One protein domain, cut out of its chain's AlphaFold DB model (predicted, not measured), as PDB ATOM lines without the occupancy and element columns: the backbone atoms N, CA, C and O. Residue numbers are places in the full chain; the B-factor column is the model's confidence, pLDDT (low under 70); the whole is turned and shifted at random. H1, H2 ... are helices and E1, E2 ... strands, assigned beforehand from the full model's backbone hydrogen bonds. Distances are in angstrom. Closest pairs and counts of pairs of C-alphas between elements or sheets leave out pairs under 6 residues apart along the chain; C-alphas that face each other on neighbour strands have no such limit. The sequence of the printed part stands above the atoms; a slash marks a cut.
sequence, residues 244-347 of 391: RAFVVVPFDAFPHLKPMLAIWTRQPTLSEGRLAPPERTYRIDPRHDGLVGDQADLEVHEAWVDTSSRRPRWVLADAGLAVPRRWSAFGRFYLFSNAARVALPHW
ATOM      1  N   ARG A 244     160.334-120.929 362.080       87.00
ATOM      2  CA  ARG A 244     161.490-120.644 361.229       87.00
ATOM      3  C   ARG A 244     161.058-119.786 360.044       87.00
ATOM      4  O   ARG A 244     159.952-119.940 359.522       87.00
ATOM      5  N   ALA A 245     161.908-118.847 359.674       88.06
ATOM      6  CA  ALA A 245     161.758-117.990 358.511       88.06
ATOM      7  C   ALA A 245     163.144-117.512 358.073       88.06
ATOM      8  O   ALA A 245     164.106-117.623 358.824       88.06
ATOM      9  N   PHE A 246     163.227-116.939 356.883       84.69
ATOM     10  CA  PHE A 246     164.439-116.316 356.374       84.69
ATOM     11  C   PHE A 246     164.266-114.812 356.440       84.69
ATOM     12  O   PHE A 246     163.208-114.282 356.076       84.69
ATOM     13  N   VAL A 247     165.281-114.128 356.945       83.25
ATOM     14  CA  VAL A 247     165.266-112.686 357.116       83.25
ATOM     15  C   VAL A 247     166.508-112.064 356.537       83.25
ATOM     16  O   VAL A 247     167.594-112.628 356.587       83.25
ATOM     17  N   VAL A 248     166.319-110.876 355.995       80.19
ATOM     18  CA  VAL A 248     167.409-110.022 355.555       80.19
ATOM     19  C   VAL A 248     167.176-108.690 356.230       80.19
ATOM     20  O   VAL A 248     166.038-108.192 356.250       80.19
ATOM     21  N   VAL A 249     168.238-108.126 356.787       71.06
ATOM     22  CA  VAL A 249     168.261-106.711 357.129       71.06
ATOM     23  C   VAL A 249     169.017-106.027 356.018       71.06
ATOM     24  O   VAL A 249     170.234-105.903 356.112       71.06
ATOM     25  N   PRO A 250     168.335-105.661 354.911       63.00
ATOM     26  CA  PRO A 250     169.001-104.882 353.895       63.00
ATOM     27  C   PRO A 250     169.529-103.629 354.573       63.00
ATOM     28  O   PRO A 250     168.754-102.857 355.158       63.00
ATOM     29  N   PHE A 251     170.845-103.457 354.502       58.16
ATOM     30  CA  PHE A 251     171.430-102.170 354.780       58.16
ATOM     31  C   PHE A 251     170.804-101.214 353.766       58.16
ATOM     32  O   PHE A 251     170.842-101.431 352.550       58.16
ATOM     33  N   ASP A 252     170.075-100.231 354.281       48.69
ATOM     34  CA  ASP A 252     169.505 -99.201 353.436       48.69
ATOM     35  C   ASP A 252     170.718 -98.434 352.890       48.69
ATOM     36  O   ASP A 252     171.525 -97.940 353.679       48.69
ATOM     37  N   ALA A 253     170.845 -98.302 351.565       42.31
ATOM     38  CA  ALA A 253     171.839 -97.438 350.905       42.31
ATOM     39  C   ALA A 253     171.754 -95.967 351.384       42.31
ATOM     40  O   ALA A 253     172.531 -95.104 350.994       42.31
ATOM     41  N   PHE A 254     170.781 -95.693 352.247       42.94
ATOM     42  CA  PHE A 254     170.476 -94.459 352.917       42.94
ATOM     43  C   PHE A 254     170.634 -94.644 354.439       42.94
ATOM     44  O   PHE A 254     169.661 -95.015 355.103       42.94
ATOM     45  N   PRO A 255     171.787 -94.305 355.049       42.16
ATOM     46  CA  PRO A 255     172.043 -94.472 356.495       42.16
ATOM     47  C   PRO A 255     171.037 -93.754 357.426       42.16
ATOM     48  O   PRO A 255     171.013 -93.960 358.637       42.16
ATOM     49  N   HIS A 256     170.169 -92.912 356.864       44.78
ATOM     50  CA  HIS A 256     169.108 -92.162 357.532       44.78
ATOM     51  C   HIS A 256     167.727 -92.852 357.522       44.78
ATOM     52  O   HIS A 256     166.780 -92.385 358.169       44.78
ATOM     53  N   LEU A 257     167.558 -93.948 356.781       50.31
ATOM     54  CA  LEU A 257     166.362 -94.776 356.841       50.31
ATOM     55  C   LEU A 257     166.602 -95.921 357.834       50.31
ATOM     56  O   LEU A 257     167.571 -96.659 357.755       50.31
ATOM     57  N   LYS A 258     165.715 -96.033 358.837       58.66
ATOM     58  CA  LYS A 258     165.797 -97.095 359.857       58.66
ATOM     59  C   LYS A 258     165.920 -98.469 359.194       58.66
ATOM     60  O   LYS A 258     165.093 -98.711 358.306       58.66
ATOM     61  N   PRO A 259     166.798 -99.355 359.705       64.44
ATOM     62  CA  PRO A 259     167.062-100.650 359.101       64.44
ATOM     63  C   PRO A 259     165.753-101.389 358.860       64.44
ATOM     64  O   PRO A 259     164.800-101.353 359.661       64.44
ATOM     65  N   MET A 260     165.665-101.948 357.665       75.75
ATOM     66  CA  MET A 260     164.487-102.646 357.200       75.75
ATOM     67  C   MET A 260     164.664-104.127 357.484       75.75
ATOM     68  O   MET A 260     165.755-104.645 357.381       75.75
ATOM     69  N   LEU A 261     163.589-104.808 357.852       82.56
ATOM     70  CA  LEU A 261     163.568-106.249 358.047       82.56
ATOM     71  C   LEU A 261     162.632-106.848 357.017       82.56
ATOM     72  O   LEU A 261     161.423-106.589 357.052       82.56
ATOM     73  N   ALA A 262     163.182-107.645 356.119       85.94
ATOM     74  CA  ALA A 262     162.425-108.444 355.176       85.94
ATOM     75  C   ALA A 262     162.296-109.875 355.686       85.94
ATOM     76  O   ALA A 262     163.208-110.383 356.329       85.94
ATOM     77  N   ILE A 263     161.137-110.492 355.455       87.62
ATOM     78  CA  ILE A 263     160.811-111.823 355.970       87.62
ATOM     79  C   ILE A 263     160.198-112.671 354.854       87.62
ATOM     80  O   ILE A 263     159.214-112.256 354.228       87.62
ATOM     81  N   TRP A 264     160.728-113.882 354.691       89.19
ATOM     82  CA  TRP A 264     160.192-114.966 353.868       89.19
ATOM     83  C   TRP A 264     159.918-116.187 354.747       89.19
ATOM     84  O   TRP A 264     160.725-116.527 355.607       89.19
ATOM     85  N   THR A 265     158.780-116.862 354.571       86.06
ATOM     86  CA  THR A 265     158.508-118.106 355.323       86.06
ATOM     87  C   THR A 265     159.232-119.314 354.752       86.06
ATOM     88  O   THR A 265     159.480-120.275 355.473       86.06
ATOM     89  N   ARG A 266     159.583-119.257 353.468       85.62
ATOM     90  CA  ARG A 266     160.397-120.251 352.768       85.62
ATOM     91  C   ARG A 266     161.720-119.622 352.366       85.62
ATOM     92  O   ARG A 266     161.811-118.400 352.279       85.62
ATOM     93  N   GLN A 267     162.720-120.456 352.114       84.06
ATOM     94  CA  GLN A 267     164.002-119.983 351.611       84.06
ATOM     95  C   GLN A 267     163.766-119.199 350.312       84.06
ATOM     96  O   GLN A 267     163.130-119.736 349.399       84.06
ATOM     97  N   PRO A 268     164.196-117.927 350.230       80.75
ATOM     98  CA  PRO A 268     164.039-117.159 349.010       80.75
ATOM     99  C   PRO A 268     164.925-117.771 347.924       80.75
ATOM    100  O   PRO A 268     166.105-118.038 348.151       80.75
ATOM    101  N   THR A 269     164.356-118.012 346.747       78.88
ATOM    102  CA  THR A 269     165.117-118.447 345.576       78.88
ATOM    103  C   THR A 269     165.748-117.242 344.888       78.88
ATOM    104  O   THR A 269     165.148-116.165 344.807       78.88
ATOM    105  N   LEU A 270     166.973-117.434 344.401       72.94
ATOM    106  CA  LEU A 270     167.670-116.476 343.551       72.94
ATOM    107  C   LEU A 270     167.275-116.725 342.096       72.94
ATOM    108  O   LEU A 270     167.433-117.833 341.591       72.94
ATOM    109  N   SER A 271     166.765-115.696 341.425       68.69
ATOM    110  CA  SER A 271     166.462-115.716 339.992       68.69
ATOM    111  C   SER A 271     167.127-114.500 339.358       68.69
ATOM    112  O   SER A 271     166.943-113.386 339.841       68.69
ATOM    113  N   GLU A 272     167.970-114.718 338.343       68.94
ATOM    114  CA  GLU A 272     168.690-113.645 337.629       68.94
ATOM    115  C   GLU A 272     169.494-112.707 338.559       68.94
ATOM    116  O   GLU A 272     169.566-111.496 338.352       68.94
ATOM    117  N   GLY A 273     170.076-113.258 339.632       67.12
ATOM    118  CA  GLY A 273     170.835-112.480 340.620       67.12
ATOM    119  C   GLY A 273     169.976-111.609 341.546       67.12
ATOM    120  O   GLY A 273     170.505-110.718 342.204       67.12
ATOM    121  N   ARG A 274     168.658-111.845 341.611       69.56
ATOM    122  CA  ARG A 274     167.715-111.114 342.469       69.56
ATOM    123  C   ARG A 274     166.970-112.054 343.410       69.56
ATOM    124  O   ARG A 274     166.676-113.199 343.065       69.56
ATOM    125  N   LEU A 275     166.629-111.551 344.597       75.50
ATOM    126  CA  LEU A 275     165.766-112.262 345.540       75.50
ATOM    127  C   LEU A 275     164.299-112.117 345.136       75.50
ATOM    128  O   LEU A 275     163.838-111.027 344.786       75.50
ATOM    129  N   ALA A 276     163.537-113.202 345.277       79.75
ATOM    130  CA  ALA A 276     162.082-113.132 345.215       79.75
ATOM    131  C   ALA A 276     161.542-112.081 346.212       79.75
ATOM    132  O   ALA A 276     162.072-111.951 347.321       79.75
ATOM    133  N   PRO A 277     160.466-111.344 345.879       81.44
ATOM    134  CA  PRO A 277     159.954-110.286 346.738       81.44
ATOM    135  C   PRO A 277     159.544-110.838 348.116       81.44
ATOM    136  O   PRO A 277     158.849-111.856 348.188       81.44
ATOM    137  N   PRO A 278     159.914-110.167 349.222       82.75
ATOM    138  CA  PRO A 278     159.590-110.641 350.563       82.75
ATOM    139  C   PRO A 278     158.087-110.700 350.795       82.75
ATOM    140  O   PRO A 278     157.329-109.867 350.296       82.75
ATOM    141  N   GLU A 279     157.623-111.643 351.611       85.56
ATOM    142  CA  GLU A 279     156.210-111.699 352.001       85.56
ATOM    143  C   GLU A 279     155.827-110.467 352.814       85.56
ATOM    144  O   GLU A 279     154.746-109.896 352.638       85.56
ATOM    145  N   ARG A 280     156.718-110.056 353.723       86.31
ATOM    146  CA  ARG A 280     156.495-108.920 354.614       86.31
ATOM    147  C   ARG A 280     157.783-108.163 354.878       86.31
ATOM    148  O   ARG A 280     158.846-108.747 355.046       86.31
ATOM    149  N   THR A 281     157.636-106.852 354.994       84.69
ATOM    150  CA  THR A 281     158.726-105.916 355.259       84.69
ATOM    151  C   THR A 281     158.344-104.979 356.389       84.69
ATOM    152  O   THR A 281     157.252-104.397 356.421       84.69
ATOM    153  N   TYR A 282     159.254-104.822 357.338       82.56
ATOM    154  CA  TYR A 282     159.076-103.989 358.515       82.56
ATOM    155  C   TYR A 282     160.248-103.028 358.668       82.56
ATOM    156  O   TYR A 282     161.320-103.258 358.135       82.56
ATOM    157  N   ARG A 283     160.052-101.938 359.406       78.06
ATOM    158  CA  ARG A 283     161.176-101.146 359.929       78.06
ATOM    159  C   ARG A 283     161.502-101.588 361.340       78.06
ATOM    160  O   ARG A 283     160.559-101.838 362.094       78.06
ATOM    161  N   ILE A 284     162.774-101.620 361.700       74.38
ATOM    162  CA  ILE A 284     163.256-102.109 362.995       74.38
ATOM    163  C   ILE A 284     163.359-100.950 364.002       74.38
ATOM    164  O   ILE A 284     163.355 -99.766 363.637       74.38
ATOM    165  N   ASP A 285     163.324-101.271 365.296       69.50
ATOM    166  CA  ASP A 285     163.666-100.337 366.370       69.50
ATOM    167  C   ASP A 285     165.190-100.324 366.592       69.50
ATOM    168  O   ASP A 285     165.700-101.285 367.161       69.50
ATOM    169  N   PRO A 286     165.910 -99.246 366.226       63.72
ATOM    170  CA  PRO A 286     167.375 -99.214 366.284       63.72
ATOM    171  C   PRO A 286     167.936 -99.329 367.708       63.72
ATOM    172  O   PRO A 286     169.116 -99.580 367.890       63.72
ATOM    173  N   ARG A 287     167.106 -99.136 368.744       56.56
ATOM    174  CA  ARG A 287     167.537 -99.259 370.149       56.56
ATOM    175  C   ARG A 287     167.683-100.701 370.629       56.56
ATOM    176  O   ARG A 287     168.275-100.915 371.676       56.56
ATOM    177  N   HIS A 288     167.067-101.645 369.926       54.88
ATOM    178  CA  HIS A 288     167.073-103.068 370.271       54.88
ATOM    179  C   HIS A 288     167.415-103.906 369.037       54.88
ATOM    180  O   HIS A 288     166.977-105.050 368.938       54.88
ATOM    181  N   ASP A 289     168.099-103.290 368.072       60.81
ATOM    182  CA  ASP A 289     168.569-103.958 366.874       60.81
ATOM    183  C   ASP A 289     169.987-104.449 367.133       60.81
ATOM    184  O   ASP A 289     170.889-103.654 367.395       60.81
ATOM    185  N   GLY A 290     170.143-105.764 367.144       56.47
ATOM    186  CA  GLY A 290     171.436-106.428 367.153       56.47
ATOM    187  C   GLY A 290     171.665-107.243 365.889       56.47
ATOM    188  O   GLY A 290     172.683-107.913 365.814       56.47
ATOM    189  N   LEU A 291     170.724-107.245 364.934       60.31
ATOM    190  CA  LEU A 291     170.886-107.984 363.690       60.31
ATOM    191  C   LEU A 291     171.763-107.151 362.745       60.31
ATOM    192  O   LEU A 291     171.274-106.280 362.027       60.31
ATOM    193  N   VAL A 292     173.073-107.370 362.813       57.06
ATOM    194  CA  VAL A 292     174.051-106.707 361.944       57.06
ATOM    195  C   VAL A 292     174.113-107.473 360.625       57.06
ATOM    196  O   VAL A 292     174.309-108.683 360.649       57.06
ATOM    197  N   GLY A 293     173.923-106.782 359.501       53.31
ATOM    198  CA  GLY A 293     174.287-107.288 358.175       53.31
ATOM    199  C   GLY A 293     175.538-106.562 357.684       53.31
ATOM    200  O   GLY A 293     175.679-105.364 357.958       53.31
ATOM    201  N   ASP A 294     176.439-107.271 357.005       49.56
ATOM    202  CA  ASP A 294     177.602-106.657 356.361       49.56
ATOM    203  C   ASP A 294     177.172-105.754 355.182       49.56
ATOM    204  O   ASP A 294     176.122-105.943 354.566       49.56
ATOM    205  N   GLN A 295     177.955-104.709 354.898       49.09
ATOM    206  CA  GLN A 295     177.637-103.680 353.898       49.09
ATOM    207  C   GLN A 295     177.883-104.141 352.454       49.09
ATOM    208  O   GLN A 295     177.359-103.520 351.529       49.09
ATOM    209  N   ALA A 296     178.680-105.194 352.257       50.47
ATOM    210  CA  ALA A 296     179.116-105.636 350.933       50.47
ATOM    211  C   ALA A 296     178.132-106.606 350.250       50.47
ATOM    212  O   ALA A 296     177.916-106.488 349.043       50.47
ATOM    213  N   ASP A 297     177.497-107.502 351.013       60.56
ATOM    214  CA  ASP A 297     176.603-108.547 350.502       60.56
ATOM    215  C   ASP A 297     175.265-108.565 351.263       60.56
ATOM    216  O   ASP A 297     175.201-108.370 352.477       60.56
ATOM    217  N   LEU A 298     174.156-108.830 350.559       68.44
ATOM    218  CA  LEU A 298     172.861-109.062 351.210       68.44
ATOM    219  C   LEU A 298     172.894-110.423 351.914       68.44
ATOM    220  O   LEU A 298     172.696-111.463 351.282       68.44
ATOM    221  N   GLU A 299     173.113-110.414 353.226       74.56
ATOM    222  CA  GLU A 299     173.104-111.627 354.040       74.56
ATOM    223  C   GLU A 299     171.678-112.086 354.364       74.56
ATOM    224  O   GLU A 299     170.869-111.379 354.977       74.56
ATOM    225  N   VAL A 300     171.363-113.313 353.953       80.06
ATOM    226  CA  VAL A 300     170.135-114.002 354.351       80.06
ATOM    227  C   VAL A 300     170.426-114.792 355.618       80.06
ATOM    228  O   VAL A 300     171.326-115.622 355.634       80.06
ATOM    229  N   HIS A 301     169.639-114.589 356.667       81.56
ATOM    230  CA  HIS A 301     169.735-115.371 357.896       81.56
ATOM    231  C   HIS A 301     168.467-116.188 358.099       81.56
ATOM    232  O   HIS A 301     167.353-115.666 358.006       81.56
ATOM    233  N   GLU A 302     168.614-117.466 358.425       83.81
ATOM    234  CA  GLU A 302     167.521-118.212 359.031       83.81
ATOM    235  C   GLU A 302     167.286-117.672 360.455       83.81
ATOM    236  O   GLU A 302     168.220-117.361 361.195       83.81
ATOM    237  N   ALA A 303     166.020-117.488 360.825       85.81
ATOM    238  CA  ALA A 303     165.619-116.824 362.054       85.81
ATOM    239  C   ALA A 303     164.358-117.438 362.669       85.81
ATOM    240  O   ALA A 303     163.417-117.843 361.979       85.81
ATOM    241  N   TRP A 304     164.298-117.404 363.996       86.00
ATOM    242  CA  TRP A 304     163.082-117.596 364.768       86.00
ATOM    243  C   TRP A 304     162.223-116.332 364.718       86.00
ATOM    244  O   TRP A 304     162.663-115.235 365.069       86.00
ATOM    245  N   VAL A 305     160.965-116.485 364.310       86.19
ATOM    246  CA  VAL A 305     160.007-115.389 364.156       86.19
ATOM    247  C   VAL A 305     158.767-115.637 365.006       86.19
ATOM    248  O   VAL A 305     158.167-116.713 364.976       86.19
ATOM    249  N   ASP A 306     158.339-114.598 365.723       83.88
ATOM    250  CA  ASP A 306     157.095-114.602 366.494       83.88
ATOM    251  C   ASP A 306     155.861-114.857 365.602       83.88
ATOM    252  O   ASP A 306     155.608-114.139 364.628       83.88
ATOM    253  N   THR A 307     155.058-115.854 365.975       73.94
ATOM    254  CA  THR A 307     153.827-116.280 365.287       73.94
ATOM    255  C   THR A 307     152.573-115.562 365.789       73.94
ATOM    256  O   THR A 307     151.496-115.677 365.202       73.94
ATOM    257  N   SER A 308     152.678-114.780 366.865       64.31
ATOM    258  CA  SER A 308     151.522-114.383 367.667       64.31
ATOM    259  C   SER A 308     150.611-113.297 367.068       64.31
ATOM    260  O   SER A 308     149.596-112.957 367.688       64.31
ATOM    261  N   SER A 309     150.932-112.714 365.900       64.50
ATOM    262  CA  SER A 309     150.068-111.717 365.241       64.50
ATOM    263  C   SER A 309     150.350-111.509 363.738       64.50
ATOM    264  O   SER A 309     151.322-112.027 363.196       64.50
ATOM    265  N   ARG A 310     149.543-110.666 363.058       69.19
ATOM    266  CA  ARG A 310     149.804-110.186 361.674       69.19
ATOM    267  C   ARG A 310     151.178-109.508 361.509       69.19
ATOM    268  O   ARG A 310     151.634-109.309 360.385       69.19
ATOM    269  N   ARG A 311     151.851-109.152 362.605       79.31
ATOM    270  CA  ARG A 311     153.215-108.625 362.616       79.31
ATOM    271  C   ARG A 311     154.072-109.306 363.696       79.31
ATOM    272  O   ARG A 311     153.647-109.332 364.853       79.31
ATOM    273  N   PRO A 312     155.281-109.781 363.369       79.06
ATOM    274  CA  PRO A 312     156.183-110.321 364.373       79.06
ATOM    275  C   PRO A 312     156.633-109.226 365.340       79.06
ATOM    276  O   PRO A 312     156.813-108.066 364.956       79.06
ATOM    277  N   ARG A 313     156.759-109.573 366.620       76.81
ATOM    278  CA  ARG A 313     157.188-108.643 367.682       76.81
ATOM    279  C   ARG A 313     158.682-108.658 367.902       76.81
ATOM    280  O   ARG A 313     159.238-107.651 368.320       76.81
ATOM    281  N   TRP A 314     159.284-109.795 367.617       81.19
ATOM    282  CA  TRP A 314     160.702-110.038 367.674       81.19
ATOM    283  C   TRP A 314     161.048-111.020 366.559       81.19
ATOM    284  O   TRP A 314     160.199-111.796 366.102       81.19
ATOM    285  N   VAL A 315     162.287-110.927 366.110       83.44
ATOM    286  CA  VAL A 315     162.934-111.835 365.172       83.44
ATOM    287  C   VAL A 315     164.323-112.093 365.724       83.44
ATOM    288  O   VAL A 315     165.015-111.137 366.065       83.44
ATOM    289  N   LEU A 316     164.698-113.359 365.857       82.69
ATOM    290  CA  LEU A 316     165.986-113.781 366.392       82.69
ATOM    291  C   LEU A 316     166.703-114.627 365.350       82.69
ATOM    292  O   LEU A 316     166.198-115.682 364.986       82.69
ATOM    293  N   ALA A 317     167.879-114.188 364.929       81.25
ATOM    294  CA  ALA A 317     168.803-114.992 364.147       81.25
ATOM    295  C   ALA A 317     170.124-115.157 364.900       81.25
ATOM    296  O   ALA A 317     170.337-114.583 365.975       81.25
ATOM    297  N   ASP A 318     171.042-115.894 364.293       71.06
ATOM    298  CA  ASP A 318     172.399-116.050 364.805       71.06
ATOM    299  C   ASP A 318     173.171-114.734 364.833       71.06
ATOM    300  O   ASP A 318     173.973-114.531 365.738       71.06
ATOM    301  N   ALA A 319     172.885-113.812 363.913       66.50
ATOM    302  CA  ALA A 319     173.488-112.482 363.900       66.50
ATOM    303  C   ALA A 319     172.980-111.586 365.046       66.50
ATOM    304  O   ALA A 319     173.690-110.690 365.485       66.50
ATOM    305  N   GLY A 320     171.774-111.836 365.574       71.81
ATOM    306  CA  GLY A 320     171.211-111.039 366.661       71.81
ATOM    307  C   GLY A 320     169.687-110.977 366.674       71.81
ATOM    308  O   GLY A 320     168.989-111.851 366.163       71.81
ATOM    309  N   LEU A 321     169.154-109.934 367.306       75.69
ATOM    310  CA  LEU A 321     167.719-109.743 367.494       75.69
ATOM    311  C   LEU A 321     167.245-108.456 366.819       75.69
ATOM    312  O   LEU A 321     167.828-107.401 367.030       75.69
ATOM    313  N   ALA A 322     166.118-108.532 366.115       77.88
ATOM    314  CA  ALA A 322     165.400-107.380 365.590       77.88
ATOM    315  C   ALA A 322     163.999-107.252 366.213       77.88
ATOM    316  O   ALA A 322     163.267-108.233 366.387       77.88
ATOM    317  N   VAL A 323     163.577-106.013 366.491       78.75
ATOM    318  CA  VAL A 323     162.223-105.677 366.970       78.75
ATOM    319  C   VAL A 323     161.452-104.928 365.872       78.75
ATOM    320  O   VAL A 323     161.633-103.716 365.699       78.75
ATOM    321  N   PRO A 324     160.551-105.596 365.124       80.06
ATOM    322  CA  PRO A 324     159.783-104.957 364.058       80.06
ATOM    323  C   PRO A 324     158.864-103.872 364.624       80.06
ATOM    324  O   PRO A 324     158.134-104.108 365.590       80.06
ATOM    325  N   ARG A 325     158.832-102.688 363.997       74.12
ATOM    326  CA  ARG A 325     158.194-101.461 364.518       74.12
ATOM    327  C   ARG A 325     157.033-100.896 363.702       74.12
ATOM    328  O   ARG A 325     156.062-100.410 364.291       74.12
ATOM    329  N   ARG A 326     157.100-100.959 362.376       76.69
ATOM    330  CA  ARG A 326     156.017-100.561 361.455       76.69
ATOM    331  C   ARG A 326     156.140-101.335 360.155       76.69
ATOM    332  O   ARG A 326     157.250-101.716 359.801       76.69
ATOM    333  N   TRP A 327     155.026-101.564 359.471       78.06
ATOM    334  CA  TRP A 327     155.060-102.109 358.116       78.06
ATOM    335  C   TRP A 327     155.726-101.106 357.165       78.06
ATOM    336  O   TRP A 327     155.657 -99.896 357.401       78.06
ATOM    337  N   SER A 328     156.405-101.602 356.135       74.88
ATOM    338  CA  SER A 328     157.090-100.768 355.150       74.88
ATOM    339  C   SER A 328     156.842-101.297 353.745       74.88
ATOM    340  O   SER A 328     157.540-102.203 353.301       74.88
ATOM    341  N   ALA A 329     155.872-100.717 353.035       69.25
ATOM    342  CA  ALA A 329     155.573-101.086 351.649       69.25
ATOM    343  C   ALA A 329     156.802-100.939 350.730       69.25
ATOM    344  O   ALA A 329     157.046-101.786 349.878       69.25
ATOM    345  N   PHE A 330     157.627 -99.919 350.984       67.75
ATOM    346  CA  PHE A 330     158.815 -99.599 350.188       67.75
ATOM    347  C   PHE A 330     159.907-100.681 350.228       67.75
ATOM    348  O   PHE A 330     160.702-100.787 349.306       67.75
ATOM    349  N   GLY A 331     159.926-101.528 351.263       65.62
ATOM    350  CA  GLY A 331     160.952-102.569 351.408       65.62
ATOM    351  C   GLY A 331     160.859-103.671 350.372       65.62
ATOM    352  O   GLY A 331     161.873-104.224 349.965       65.62
ATOM    353  N   ARG A 332     159.628-103.980 349.947       72.62
ATOM    354  CA  ARG A 332     159.385-104.940 348.870       72.62
ATOM    355  C   ARG A 332     159.975-104.441 347.563       72.62
ATOM    356  O   ARG A 332     160.600-105.217 346.858       72.62
ATOM    357  N   PHE A 333     159.781-103.154 347.283       70.25
ATOM    358  CA  PHE A 333     160.321-102.517 346.093       70.25
ATOM    359  C   PHE A 333     161.850-102.468 346.145       70.25
ATOM    360  O   PHE A 333     162.486-102.943 345.218       70.25
ATOM    361  N   TYR A 334     162.428-102.010 347.260       69.25
ATOM    362  CA  TYR A 334     163.878-101.872 347.433       69.25
ATOM    363  C   TYR A 334     164.656-103.178 347.199       69.25
ATOM    364  O   TYR A 334     165.630-103.197 346.453       69.25
ATOM    365  N   LEU A 335     164.212-104.281 347.810       68.12
ATOM    366  CA  LEU A 335     164.859-105.589 347.646       68.12
ATOM    367  C   LEU A 335     164.653-106.190 346.256       68.12
ATOM    368  O   LEU A 335     165.483-106.966 345.803       68.12
ATOM    369  N   PHE A 336     163.559-105.835 345.584       67.25
ATOM    370  CA  PHE A 336     163.308-106.259 344.212       67.25
ATOM    371  C   PHE A 336     164.146-105.459 343.199       67.25
ATOM    372  O   PHE A 336     164.562-106.001 342.179       67.25
ATOM    373  N   SER A 337     164.393-104.173 343.473       64.31
ATOM    374  CA  SER A 337     165.140-103.272 342.589       64.31
ATOM    375  C   SER A 337     166.660-103.379 342.725       64.31
ATOM    376  O   SER A 337     167.366-102.984 341.802       64.31
ATOM    377  N   ASN A 338     167.174-103.893 343.847       60.94
ATOM    378  CA  ASN A 338     168.610-104.050 344.065       60.94
ATOM    379  C   ASN A 338     169.102-105.431 343.623       60.94
ATOM    380  O   ASN A 338     168.763-106.447 344.225       60.94
ATOM    381  N   ALA A 339     169.963-105.450 342.607       52.12
ATOM    382  CA  ALA A 339     170.775-106.605 342.236       52.12
ATOM    383  C   ALA A 339     172.055-106.622 343.089       52.12
ATOM    384  O   ALA A 339     173.149-106.388 342.583       52.12
ATOM    385  N   ALA A 340     171.916-106.799 344.405       58.12
ATOM    386  CA  ALA A 340     173.088-107.004 345.254       58.12
ATOM    387  C   ALA A 340     173.531-108.470 345.172       58.12
ATOM    388  O   ALA A 340     172.703-109.364 344.970       58.12
ATOM    389  N   ARG A 341     174.831-108.726 345.346       58.66
ATOM    390  CA  ARG A 341     175.325-110.089 345.556       58.66
ATOM    391  C   ARG A 341     174.715-110.602 346.858       58.66
ATOM    392  O   ARG A 341     174.742-109.930 347.887       58.66
ATOM    393  N   VAL A 342     174.061-111.752 346.771       64.38
ATOM    394  CA  VAL A 342     173.411-112.390 347.914       64.38
ATOM    395  C   VAL A 342     174.341-113.480 348.396       64.38
ATOM    396  O   VAL A 342     174.633-114.417 347.648       64.38
ATOM    397  N   ALA A 343     174.816-113.342 349.630       65.19
ATOM    398  CA  ALA A 343     175.612-114.375 350.265       65.19
ATOM    399  C   ALA A 343     174.758-115.630 350.511       65.19
ATOM    400  O   ALA A 343     173.524-115.573 350.585       65.19
ATOM    401  N   LEU A 344     175.418-116.783 350.648       65.81
ATOM    402  CA  LEU A 344     174.740-118.012 351.055       65.81
ATOM    403  C   LEU A 344     174.012-117.792 352.392       65.81
ATOM    404  O   LEU A 344     174.528-117.085 353.260       65.81
ATOM    405  N   PRO A 345     172.816-118.381 352.574       70.62
ATOM    406  CA  PRO A 345     172.059-118.182 353.792       70.62
ATOM    407  C   PRO A 345     172.818-118.726 355.004       70.62
ATOM    408  O   PRO A 345     173.255-119.878 355.018       70.62
ATOM    409  N   HIS A 346     172.918-117.901 356.040       76.44
ATOM    410  CA  HIS A 346     173.412-118.298 357.346       76.44
ATOM    411  C   HIS A 346     172.343-119.125 358.056       76.44
ATOM    412  O   HIS A 346     171.253-118.630 358.366       76.44
ATOM    413  N   TRP A 347     172.657-120.397 358.282       78.56
ATOM    414  CA  TRP A 347     171.773-121.343 358.951       78.56
ATOM    415  C   TRP A 347     171.663-121.051 360.438       78.56
ATOM    416  O   TRP A 347     172.622-120.612 361.064       78.56
TER     417      TRP A 347
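Overview. This is residues 244 to 347 of the 391 residues of an uncharacterized protein of Jiangella sp. DSM 45060 (UniProt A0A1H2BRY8). With little regular structure, one antiparallel sheet, E6 E5 E4 E1 E2 E3 E7, curls like part of a barrel and folds back on itself at E4; H1 covers E2 and E3. The 104 printed residues include seven strands, then one helix, mixed in class, with 38 in named elements. The whole is compact, with radius of gyration of the C-alphas 12.2 A and spans of 34 by 29 by 24 A.

Along the chain. E1, residues 244 to 248, 13.4 A long, begins at C-alpha 244 (161.490, -120.644, 361.229). E2 is 260 to 264, E3 280 to 284, E4 301 to 305, E5 315 to 317, E6 320 to 322 and E7 324 to 327. H1, 330 to 337, ends at C-alpha 337 (165.140, -103.272, 342.589).

Arrangement. E1 and E2, a hairpin, place N 246 and O 264 at 2.8 A. H1 is on the sheet, height 9.9 A; closest to E3 are C-alphas 331 and 281, 5.6 A.

Size, cuts and confidence. The printed part has no cut; 46 residues have pLDDT under 70.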